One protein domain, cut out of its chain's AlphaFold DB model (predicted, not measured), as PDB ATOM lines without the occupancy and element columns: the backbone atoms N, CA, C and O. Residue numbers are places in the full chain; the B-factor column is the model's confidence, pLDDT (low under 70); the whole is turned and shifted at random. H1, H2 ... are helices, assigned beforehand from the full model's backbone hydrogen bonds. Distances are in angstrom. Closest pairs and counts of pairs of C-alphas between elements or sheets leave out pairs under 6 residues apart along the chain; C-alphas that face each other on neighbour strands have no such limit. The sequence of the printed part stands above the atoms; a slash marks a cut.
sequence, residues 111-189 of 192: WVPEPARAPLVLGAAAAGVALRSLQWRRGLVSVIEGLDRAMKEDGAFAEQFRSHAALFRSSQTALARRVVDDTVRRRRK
ATOM      1  N   TRP A 111      44.352  14.491  40.460       62.81
ATOM      2  CA  TRP A 111      44.570  15.835  39.930       62.81
ATOM      3  C   TRP A 111      45.630  16.610  40.721       62.81
ATOM      4  O   TRP A 111      45.950  17.749  40.383       62.81
ATOM      5  N   VAL A 112      46.190  15.995  41.769       58.16
ATOM      6  CA  VAL A 112      47.249  16.565  42.600       58.16
ATOM      7  C   VAL A 112      48.573  15.885  42.239       58.16
ATOM      8  O   VAL A 112      48.710  14.681  42.468       58.16
ATOM      9  N   PRO A 113      49.563  16.616  41.699       63.00
ATOM     10  CA  PRO A 113      50.848  16.031  41.341       63.00
ATOM     11  C   PRO A 113      51.590  15.497  42.577       63.00
ATOM     12  O   PRO A 113      51.611  16.125  43.643       63.00
ATOM     13  N   GLU A 114      52.230  14.334  42.441       61.62
ATOM     14  CA  GLU A 114      53.223  13.877  43.418       61.62
ATOM     15  C   GLU A 114      54.388  14.881  43.411       61.62
ATOM     16  O   GLU A 114      54.853  15.242  42.328       61.62
ATOM     17  N   PRO A 115      54.816  15.427  44.570       53.78
ATOM     18  CA  PRO A 115      54.832  14.808  45.905       53.78
ATOM     19  C   PRO A 115      53.749  15.280  46.905       53.78
ATOM     20  O   PRO A 115      53.778  14.886  48.070       53.78
ATOM     21  N   ALA A 116      52.786  16.119  46.506       54.12
ATOM     22  CA  ALA A 116      51.863  16.788  47.442       54.12
ATOM     23  C   ALA A 116      50.695  15.911  47.945       54.12
ATOM     24  O   ALA A 116      49.971  16.281  48.871       54.12
ATOM     25  N   ARG A 117      50.513  14.731  47.353       51.12
ATOM     26  CA  ARG A 117      49.360  13.843  47.562       51.12
ATOM     27  C   ARG A 117      49.287  13.258  48.977       51.12
ATOM     28  O   ARG A 117      48.251  13.340  49.634       51.12
ATOM     29  N   ALA A 118      50.403  12.723  49.471       48.34
ATOM     30  CA  ALA A 118      50.497  12.101  50.793       48.34
ATOM     31  C   ALA A 118      50.213  13.071  51.967       48.34
ATOM     32  O   ALA A 118      49.402  12.728  52.832       48.34
ATOM     33  N   PRO A 119      50.793  14.288  52.025       55.22
ATOM     34  CA  PRO A 119      50.496  15.227  53.109       55.22
ATOM     35  C   PRO A 119      49.069  15.797  53.061       55.22
ATOM     36  O   PRO A 119      48.508  16.087  54.115       55.22
ATOM     37  N   LEU A 120      48.446  15.919  51.883       52.44
ATOM     38  CA  LEU A 120      47.065  16.409  51.755       52.44
ATOM     39  C   LEU A 120      46.032  15.425  52.315       52.44
ATOM     40  O   LEU A 120      45.120  15.833  53.034       52.44
ATOM     41  N   VAL A 121      46.202  14.131  52.040       50.97
ATOM     42  CA  VAL A 121      45.322  13.075  52.568       50.97
ATOM     43  C   VAL A 121      45.435  12.993  54.094       50.97
ATOM     44  O   VAL A 121      44.423  12.996  54.800       50.97
ATOM     45  N   LEU A 122      46.665  13.008  54.618       47.09
ATOM     46  CA  LEU A 122      46.925  13.016  56.061       47.09
ATOM     47  C   LEU A 122      46.400  14.295  56.732       47.09
ATOM     48  O   LEU A 122      45.853  14.235  57.835       47.09
ATOM     49  N   GLY A 123      46.496  15.440  56.053       50.50
ATOM     50  CA  GLY A 123      45.965  16.720  56.515       50.50
ATOM     51  C   GLY A 123      44.436  16.753  56.590       50.50
ATOM     52  O   GLY A 123      43.891  17.215  57.591       50.50
ATOM     53  N   ALA A 124      43.732  16.226  55.584       52.38
ATOM     54  CA  ALA A 124      42.267  16.198  55.555       52.38
ATOM     55  C   ALA A 124      41.680  15.283  56.644       52.38
ATOM     56  O   ALA A 124      40.736  15.665  57.342       52.38
ATOM     57  N   ALA A 125      42.281  14.109  56.851       50.72
ATOM     58  CA  ALA A 125      41.886  13.194  57.919       50.72
ATOM     59  C   ALA A 125      42.159  13.793  59.312       50.72
ATOM     60  O   ALA A 125      41.282  13.787  60.181       50.72
ATOM     61  N   ALA A 126      43.339  14.390  59.514       46.75
ATOM     62  CA  ALA A 126      43.672  15.080  60.758       46.75
ATOM     63  C   ALA A 126      42.740  16.276  61.025       46.75
ATOM     64  O   ALA A 126      42.307  16.469  62.162       46.75
ATOM     65  N   ALA A 127      42.364  17.037  59.991       51.53
ATOM     66  CA  ALA A 127      41.416  18.146  60.091       51.53
ATOM     67  C   ALA A 127      40.000  17.671  60.455       51.53
ATOM     68  O   ALA A 127      39.372  18.259  61.336       51.53
ATOM     69  N   GLY A 128      39.513  16.581  59.853       54.84
ATOM     70  CA  GLY A 128      38.208  15.997  60.182       54.84
ATOM     71  C   GLY A 128      38.126  15.525  61.637       54.84
ATOM     72  O   GLY A 128      37.166  15.831  62.351       54.84
ATOM     73  N   VAL A 129      39.174  14.857  62.122       49.84
ATOM     74  CA  VAL A 129      39.265  14.386  63.513       49.84
ATOM     75  C   VAL A 129      39.443  15.550  64.491       49.84
ATOM     76  O   VAL A 129      38.831  15.558  65.563       49.84
ATOM     77  N   ALA A 130      40.218  16.572  64.126       52.78
ATOM     78  CA  ALA A 130      40.402  17.763  64.947       52.78
ATOM     79  C   ALA A 130      39.108  18.584  65.064       52.78
ATOM     80  O   ALA A 130      38.728  18.958  66.174       52.78
ATOM     81  N   LEU A 131      38.387  18.808  63.959       52.81
ATOM     82  CA  LEU A 131      37.093  19.500  63.966       52.81
ATOM     83  C   LEU A 131      36.068  18.748  64.817       52.81
ATOM     84  O   LEU A 131      35.388  19.363  65.642       52.81
ATOM     85  N   ARG A 132      36.020  17.417  64.700       59.03
ATOM     86  CA  ARG A 132      35.156  16.575  65.531       59.03
ATOM     87  C   ARG A 132      35.556  16.661  67.009       59.03
ATOM     88  O   ARG A 132      34.714  16.931  67.853       59.03
ATOM     89  N   SER A 133      36.838  16.562  67.348       51.09
ATOM     90  CA  SER A 133      37.320  16.688  68.735       51.09
ATOM     91  C   SER A 133      37.033  18.068  69.354       51.09
ATOM     92  O   SER A 133      36.656  18.172  70.525       51.09
ATOM     93  N   LEU A 134      37.132  19.143  68.564       59.91
ATOM     94  CA  LEU A 134      36.811  20.505  69.001       59.91
ATOM     95  C   LEU A 134      35.307  20.711  69.224       59.91
ATOM     96  O   LEU A 134      34.928  21.347  70.211       59.91
ATOM     97  N   GLN A 135      34.453  20.157  68.358       58.16
ATOM     98  CA  GLN A 135      32.994  20.217  68.520       58.16
ATOM     99  C   GLN A 135      32.544  19.553  69.827       58.16
ATOM    100  O   GLN A 135      31.770  20.137  70.585       58.16
ATOM    101  N   TRP A 136      33.097  18.384  70.144       61.31
ATOM    102  CA  TRP A 136      32.757  17.656  71.368       61.31
ATOM    103  C   TRP A 136      33.208  18.397  72.632       61.31
ATOM    104  O   TRP A 136      32.465  18.475  73.609       61.31
ATOM    105  N   ARG A 137      34.398  19.013  72.608       66.31
ATOM    106  CA  ARG A 137      34.897  19.811  73.741       66.31
ATOM    107  C   ARG A 137      34.034  21.044  74.010       66.31
ATOM    108  O   ARG A 137      33.744  21.321  75.168       66.31
ATOM    109  N   ARG A 138      33.598  21.763  72.968       64.69
ATOM    110  CA  ARG A 138      32.707  22.930  73.127       64.69
ATOM    111  C   ARG A 138      31.342  22.534  73.697       64.69
ATOM    112  O   ARG A 138      30.855  23.217  74.593       64.69
ATOM    113  N   GLY A 139      30.772  21.418  73.234       66.75
ATOM    114  CA  GLY A 139      29.504  20.895  73.756       66.75
ATOM    115  C   GLY A 139      29.576  20.573  75.250       66.75
ATOM    116  O   GLY A 139      28.723  21.002  76.021       66.75
ATOM    117  N   LEU A 140      30.648  19.907  75.682       71.31
ATOM    118  CA  LEU A 140      30.856  19.590  77.097       71.31
ATOM    119  C   LEU A 140      31.021  20.842  77.971       71.31
ATOM    120  O   LEU A 140      30.463  20.889  79.063       71.31
ATOM    121  N   VAL A 141      31.738  21.869  77.496       72.75
ATOM    122  CA  VAL A 141      31.903  23.132  78.242       72.75
ATOM    123  C   VAL A 141      30.559  23.832  78.454       72.75
ATOM    124  O   VAL A 141      30.279  24.264  79.567       72.75
ATOM    125  N   SER A 142      29.694  23.877  77.436       67.31
ATOM    126  CA  SER A 142      28.366  24.494  77.564       67.31
ATOM    127  C   SER A 142      27.483  23.779  78.594       67.31
ATOM    128  O   SER A 142      26.846  24.440  79.414       67.31
ATOM    129  N   VAL A 143      27.499  22.442  78.613       76.19
ATOM    130  CA  VAL A 143      26.774  21.651  79.624       76.19
ATOM    131  C   VAL A 143      27.286  21.965  81.033       76.19
ATOM    132  O   VAL A 143      26.490  22.152  81.950       76.19
ATOM    133  N   ILE A 144      28.606  22.075  81.207       79.38
ATOM    134  CA  ILE A 144      29.227  22.406  82.498       79.38
ATOM    135  C   ILE A 144      28.832  23.815  82.960       79.38
ATOM    136  O   ILE A 144      28.539  24.011  84.137       79.38
ATOM    137  N   GLU A 145      28.802  24.796  82.059       75.06
ATOM    138  CA  GLU A 145      28.409  26.173  82.385       75.06
ATOM    139  C   GLU A 145      26.928  26.293  82.752       75.06
ATOM    140  O   GLU A 145      26.594  27.009  83.697       75.06
ATOM    141  N   GLY A 146      26.055  25.574  82.040       79.94
ATOM    142  CA  GLY A 146      24.630  25.499  82.364       79.94
ATOM    143  C   GLY A 146      24.389  24.851  83.724       79.94
ATOM    144  O   GLY A 146      23.642  25.388  84.540       79.94
ATOM    145  N   LEU A 147      25.091  23.751  84.005       83.69
ATOM    146  CA  LEU A 147      25.028  23.068  85.294       83.69
ATOM    147  C   LEU A 147      25.528  23.963  86.442       83.69
ATOM    148  O   LEU A 147      24.879  24.049  87.479       83.69
ATOM    149  N   ASP A 148      26.643  24.672  86.250       82.81
ATOM    150  CA  ASP A 148      27.188  25.610  87.244       82.81
ATOM    151  C   ASP A 148      26.232  26.774  87.531       82.81
ATOM    152  O   ASP A 148      26.087  27.185  88.682       82.81
ATOM    153  N   ARG A 149      25.559  27.304  86.503       83.88
ATOM    154  CA  ARG A 149      24.541  28.346  86.686       83.88
ATOM    155  C   ARG A 149      23.337  27.815  87.460       83.88
ATOM    156  O   ARG A 149      22.946  28.439  88.442       83.88
ATOM    157  N   ALA A 150      22.825  26.642  87.087       86.75
ATOM    158  CA  ALA A 150      21.725  25.994  87.798       86.75
ATOM    159  C   ALA A 150      22.056  25.780  89.285       86.75
ATOM    160  O   ALA A 150      21.241  26.077  90.148       86.75
ATOM    161  N   MET A 151      23.288  25.366  89.607       87.62
ATOM    162  CA  MET A 151      23.747  25.213  90.994       87.62
ATOM    163  C   MET A 151      23.895  26.535  91.775       87.62
ATOM    164  O   MET A 151      23.989  26.501  93.000       87.62
ATOM    165  N   LYS A 152      23.989  27.691  91.109       86.81
ATOM    166  CA  LYS A 152      24.071  29.008  91.773       86.81
ATOM    167  C   LYS A 152      22.701  29.615  92.026       86.81
ATOM    168  O   LYS A 152      22.518  30.284  93.037       86.81
ATOM    169  N   GLU A 153      21.782  29.417  91.089       91.00
ATOM    170  CA  GLU A 153      20.441  30.000  91.127       91.00
ATOM    171  C   GLU A 153      19.472  29.148  91.955       91.00
ATOM    172  O   GLU A 153      18.625  29.699  92.656       91.00
ATOM    173  N   ASP A 154      19.633  27.821  91.939       92.88
ATOM    174  CA  ASP A 154      18.800  26.887  92.692       92.88
ATOM    175  C   ASP A 154      19.624  26.169  93.773       92.88
ATOM    176  O   ASP A 154      20.351  25.200  93.531       92.88
ATOM    177  N   GLY A 155      19.486  26.660  95.006       89.50
ATOM    178  CA  GLY A 155      20.133  26.071  96.175       89.50
ATOM    179  C   GLY A 155      19.656  24.649  96.490       89.50
ATOM    180  O   GLY A 155      20.458  23.841  96.959       89.50
ATOM    181  N   ALA A 156      18.395  24.309  96.198       90.69
ATOM    182  CA  ALA A 156      17.866  22.965  96.425       90.69
ATOM    183  C   ALA A 156      18.456  21.973  95.415       90.69
ATOM    184  O   ALA A 156      18.900  20.886  95.795       90.69
ATOM    185  N   PHE A 157      18.551  22.378  94.147       87.50
ATOM    186  CA  PHE A 157      19.250  21.616  93.117       87.50
ATOM    187  C   PHE A 157      20.737  21.448  93.441       87.50
ATOM    188  O   PHE A 157      21.276  20.351  93.306       87.50
ATOM    189  N   ALA A 158      21.407  22.500  93.918       88.75
ATOM    190  CA  ALA A 158      22.811  22.426  94.312       88.75
ATOM    191  C   ALA A 158      23.046  21.392  95.421       88.75
ATOM    192  O   ALA A 158      24.011  20.628  95.357       88.75
ATOM    193  N   GLU A 159      22.156  21.338  96.409       88.62
ATOM    194  CA  GLU A 159      22.254  20.402  97.527       88.62
ATOM    195  C   GLU A 159      21.984  18.959  97.082       88.62
ATOM    196  O   GLU A 159      22.756  18.045  97.391       88.62
ATOM    197  N   GLN A 160      20.961  18.755  96.247       88.75
ATOM    198  CA  GLN A 160      20.686  17.455  95.634       88.75
ATOM    199  C   GLN A 160      21.847  16.990  94.749       88.75
ATOM    200  O   GLN A 160      22.277  15.838  94.845       88.75
ATOM    201  N   PHE A 161      22.425  17.881  93.945       87.25
ATOM    202  CA  PHE A 161      23.573  17.567  93.105       87.25
ATOM    203  C   PHE A 161      24.805  17.190  93.942       87.25
ATOM    204  O   PHE A 161      25.473  16.200  93.640       87.25
ATOM    205  N   ARG A 162      25.083  17.922  95.032       87.88
ATOM    206  CA  ARG A 162      26.174  17.608  95.975       87.88
ATOM    207  C   ARG A 162      25.982  16.248  96.634       87.88
ATOM    208  O   ARG A 162      26.941  15.479  96.689       87.88
ATOM    209  N   SER A 163      24.760  15.924  97.061       90.62
ATOM    210  CA  SER A 163      24.456  14.628  97.685       90.62
ATOM    211  C   SER A 163      24.685  13.434  96.743       90.62
ATOM    212  O   SER A 163      25.041  12.353  97.203       90.62
ATOM    213  N   HIS A 164      24.610  13.645  95.421       90.06
ATOM    214  CA  HIS A 164      24.857  12.619  94.399       90.06
ATOM    215  C   HIS A 164      26.179  12.818  93.632       90.06
ATOM    216  O   HIS A 164      26.448  12.113  92.655       90.06
ATOM    217  N   ALA A 165      27.051  13.738  94.060       82.75
ATOM    218  CA  ALA A 165      28.263  14.103  93.321       82.75
ATOM    219  C   ALA A 165      29.218  12.917  93.095       82.75
ATOM    220  O   ALA A 165      29.908  12.859  92.073       82.75
ATOM    221  N   ALA A 166      29.249  11.956  94.022       81.19
ATOM    222  CA  ALA A 166      30.026  10.727  93.875       81.19
ATOM    223  C   ALA A 166      29.546   9.884  92.682       81.19
ATOM    224  O   ALA A 166      30.379   9.420  91.904       81.19
ATOM    225  N   LEU A 167      28.226   9.774  92.481       81.06
ATOM    226  CA  LEU A 167      27.622   9.039  91.365       81.06
ATOM    227  C   LEU A 167      27.922   9.712  90.022       81.06
ATOM    228  O   LEU A 167      28.305   9.041  89.062       81.06
ATOM    229  N   PHE A 168      27.819  11.044  89.964       77.00
ATOM    230  CA  PHE A 168      28.171  11.807  88.765       77.00
ATOM    231  C   PHE A 168      29.659  11.689  88.431       77.00
ATOM    232  O   PHE A 168      30.026  11.501  87.275       77.00
ATOM    233  N   ARG A 169      30.545  11.742  89.432       77.56
ATOM    234  CA  ARG A 169      31.983  11.552  89.194       77.56
ATOM    235  C   ARG A 169      32.309  10.140  88.732       77.56
ATOM    236  O   ARG A 169      33.157   9.989  87.851       77.56
ATOM    237  N   SER A 170      31.665   9.115  89.290       80.69
ATOM    238  CA  SER A 170      31.911   7.727  88.890       80.69
ATOM    239  C   SER A 170      31.412   7.415  87.479       80.69
ATOM    240  O   SER A 170      32.065   6.638  86.791       80.69
ATOM    241  N   SER A 171      30.322   8.044  87.023       75.75
ATOM    242  CA  SER A 171      29.769   7.836  85.674       75.75
ATOM    243  C   SER A 171      30.462   8.659  84.581       75.75
ATOM    244  O   SER A 171      30.374   8.326  83.399       75.75
ATOM    245  N   GLN A 172      31.190   9.716  84.949       77.38
ATOM    246  CA  GLN A 172      31.958  10.524  84.002       77.38
ATOM    247  C   GLN A 172      33.169   9.776  83.430       77.38
ATOM    248  O   GLN A 172      33.992   9.217  84.159       77.38
ATOM    249  N   THR A 173      33.344   9.872  82.110       73.44
ATOM    250  CA  THR A 173      34.534   9.375  81.406       73.44
ATOM    251  C   THR A 173      35.776  10.208  81.741       73.44
ATOM    252  O   THR A 173      35.683  11.376  82.127       73.44
ATOM    253  N   ALA A 174      36.973   9.648  81.541       72.12
ATOM    254  CA  ALA A 174      38.231  10.365  81.776       72.12
ATOM    255  C   ALA A 174      38.346  11.673  80.963       72.12
ATOM    256  O   ALA A 174      38.926  12.647  81.441       72.12
ATOM    257  N   LEU A 175      37.764  11.723  79.757       62.19
ATOM    258  CA  LEU A 175      37.706  12.938  78.940       62.19
ATOM    259  C   LEU A 175      36.787  13.994  79.564       62.19
ATOM    260  O   LEU A 175      37.189  15.150  79.667       62.19
ATOM    261  N   ALA A 176      35.590  13.602  80.006       65.56
ATOM    262  CA  ALA A 176      34.662  14.509  80.674       65.56
ATOM    263  C   ALA A 176      35.290  15.101  81.944       65.56
ATOM    264  O   ALA A 176      35.249  16.315  82.127       65.56
ATOM    265  N   ARG A 177      35.974  14.275  82.752       75.62
ATOM    266  CA  ARG A 177      36.725  14.738  83.931       75.62
ATOM    267  C   ARG A 177      37.797  15.764  83.561       75.62
ATOM    268  O   ARG A 177      37.814  16.839  84.140       75.62
ATOM    269  N   ARG A 178      38.615  15.494  82.533       75.81
ATOM    270  CA  ARG A 178      39.625  16.458  82.049       75.81
ATOM    271  C   ARG A 178      39.012  17.780  81.592       75.81
ATOM    272  O   ARG A 178      39.559  18.826  81.905       75.81
ATOM    273  N   VAL A 179      37.889  17.755  80.870       72.06
ATOM    274  CA  VAL A 179      37.214  18.985  80.414       72.06
ATOM    275  C   VAL A 179      36.655  19.782  81.597       72.06
ATOM    276  O   VAL A 179      36.778  21.009  81.619       72.06
ATOM    277  N   VAL A 180      36.078  19.099  82.589       76.62
ATOM    278  CA  VAL A 180      35.630  19.715  83.848       76.62
ATOM    279  C   VAL A 180      36.813  20.341  84.582       76.62
ATOM    280  O   VAL A 180      36.769  21.530  84.891       76.62
ATOM    281  N   ASP A 181      37.890  19.588  84.793       80.00
ATOM    282  CA  ASP A 181      39.090  20.058  85.486       80.00
ATOM    283  C   ASP A 181      39.747  21.236  84.754       80.00
ATOM    284  O   ASP A 181      40.114  22.222  85.390       80.00
ATOM    285  N   ASP A 182      39.831  21.195  83.419       76.69
ATOM    286  CA  ASP A 182      40.339  22.293  82.589       76.69
ATOM    287  C   ASP A 182      39.482  23.554  82.742       76.69
ATOM    288  O   ASP A 182      40.011  24.662  82.859       76.69
ATOM    289  N   THR A 183      38.158  23.399  82.772       71.38
ATOM    290  CA  THR A 183      37.213  24.513  82.927       71.38
ATOM    291  C   THR A 183      37.318  25.121  84.328       71.38
ATOM    292  O   THR A 183      37.410  26.343  84.472       71.38
ATOM    293  N   VAL A 184      37.398  24.284  85.368       77.12
ATOM    294  CA  VAL A 184      37.612  24.717  86.758       77.12
ATOM    295  C   VAL A 184      38.974  25.402  86.913       77.12
ATOM    296  O   VAL A 184      39.068  26.461  87.537       77.12
ATOM    297  N   ARG A 185      40.036  24.852  86.312       77.94
ATOM    298  CA  ARG A 185      41.396  25.407  86.360       77.94
ATOM    299  C   ARG A 185      41.492  26.760  85.663       77.94
ATOM    300  O   ARG A 185      42.109  27.669  86.214       77.94
ATOM    301  N   ARG A 186      40.867  26.913  84.490       73.75
ATOM    302  CA  ARG A 186      40.794  28.195  83.765       73.75
ATOM    303  C   ARG A 186      40.113  29.279  84.594       73.75
ATOM    304  O   ARG A 186      40.575  30.409  84.572       73.75
ATOM    305  N   ARG A 187      39.071  28.936  85.358       69.31
ATOM    306  CA  ARG A 187      38.380  29.885  86.246       69.31
ATOM    307  C   ARG A 187      39.175  30.250  87.501       69.31
ATOM    308  O   ARG A 187      39.024  31.353  88.007       69.31
ATOM    309  N   ARG A 188      40.001  29.335  88.021       74.56
ATOM    310  CA  ARG A 188      40.823  29.570  89.225       74.56
ATOM    311  C   ARG A 188      42.086  30.379  88.972       74.56
ATOM    312  O   ARG A 188      42.661  30.870  89.935       74.56
ATOM    313  N   LYS A 189      42.555  30.479  87.728       68.38
ATOM    314  CA  LYS A 189      43.690  31.334  87.387       68.38
ATOM    315  C   LYS A 189      43.146  32.761  87.218       68.38
ATOM    316  O   LYS A 189      42.503  33.000  86.198       68.38
TER     317      LYS A 189
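Overview. This is residues 111 to 189 of the 192 residues of an uncharacterized protein of Phycisphaerales bacterium (UniProt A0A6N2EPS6). One long helix, H1, makes the length of the domain; its first part is a free arm, and from its far end H2, H3 and H4 fold back in an open loop, with H4 crossing H1 at residues 137 to 144. Residues 113 to 119 and 121 to 136 stick out, with 117 to 119 and 121 to 136 in H1. The printed part has 79 residues with four named helices, H1, H2, H3, H4 in chain order, no named strand, and the class all helix. It is extended, with a radius of gyration of the C-alphas of 19.5 A and spans of 64 by 23 by 22 A.

Along the chain. Find C-alpha 117 at (49.360, 13.843, 47.562); from there H1, residues 117 to 153, runs 54.7 A to C-alpha 153 at (20.441, 30.000, 91.127). Next come H2, residues 155 to 163, 12.3 A long, and H3, residues 165 to 171, 10.0 A long. H4, residues 174 to 188, runs 20.8 A to C-alpha 188 at (40.823, 29.570, 89.225).

Arrangement. Begin at H1, where residues 137 to 144 alone touch H4; the closest C-alphas, of Ile 144 and Val 180, are 7.1 A apart. These two helices run the same way at a steep tilt of 64 degrees. Look at residues 150 to 152 of H1, which alone touch H2, only at the corner; the closest C-alphas, of Met 151 and Ala 158, are 4.4 A apart. H2 and H3 meet only through their link. H3 and H4 are close but not clearly touching, with their closest C-alphas, of Arg 169 and Arg 177, 7.8 A apart. H1 and H3 are apart, as are H2 and H4. In H1, H2, H3 and H4 every O i to N i+4 pair is within hydrogen-bond range.

Size, cuts and confidence. The two C-alphas farthest apart, of Pro 113 and Ala 156, are 64.6 A apart. The printed part has no cut, and its three links between helices are tight. Mean pLDDT of the printed part is 70.8; look for values under 70 at residues 111 to 139, 142, 175 to 176, 187 and 189.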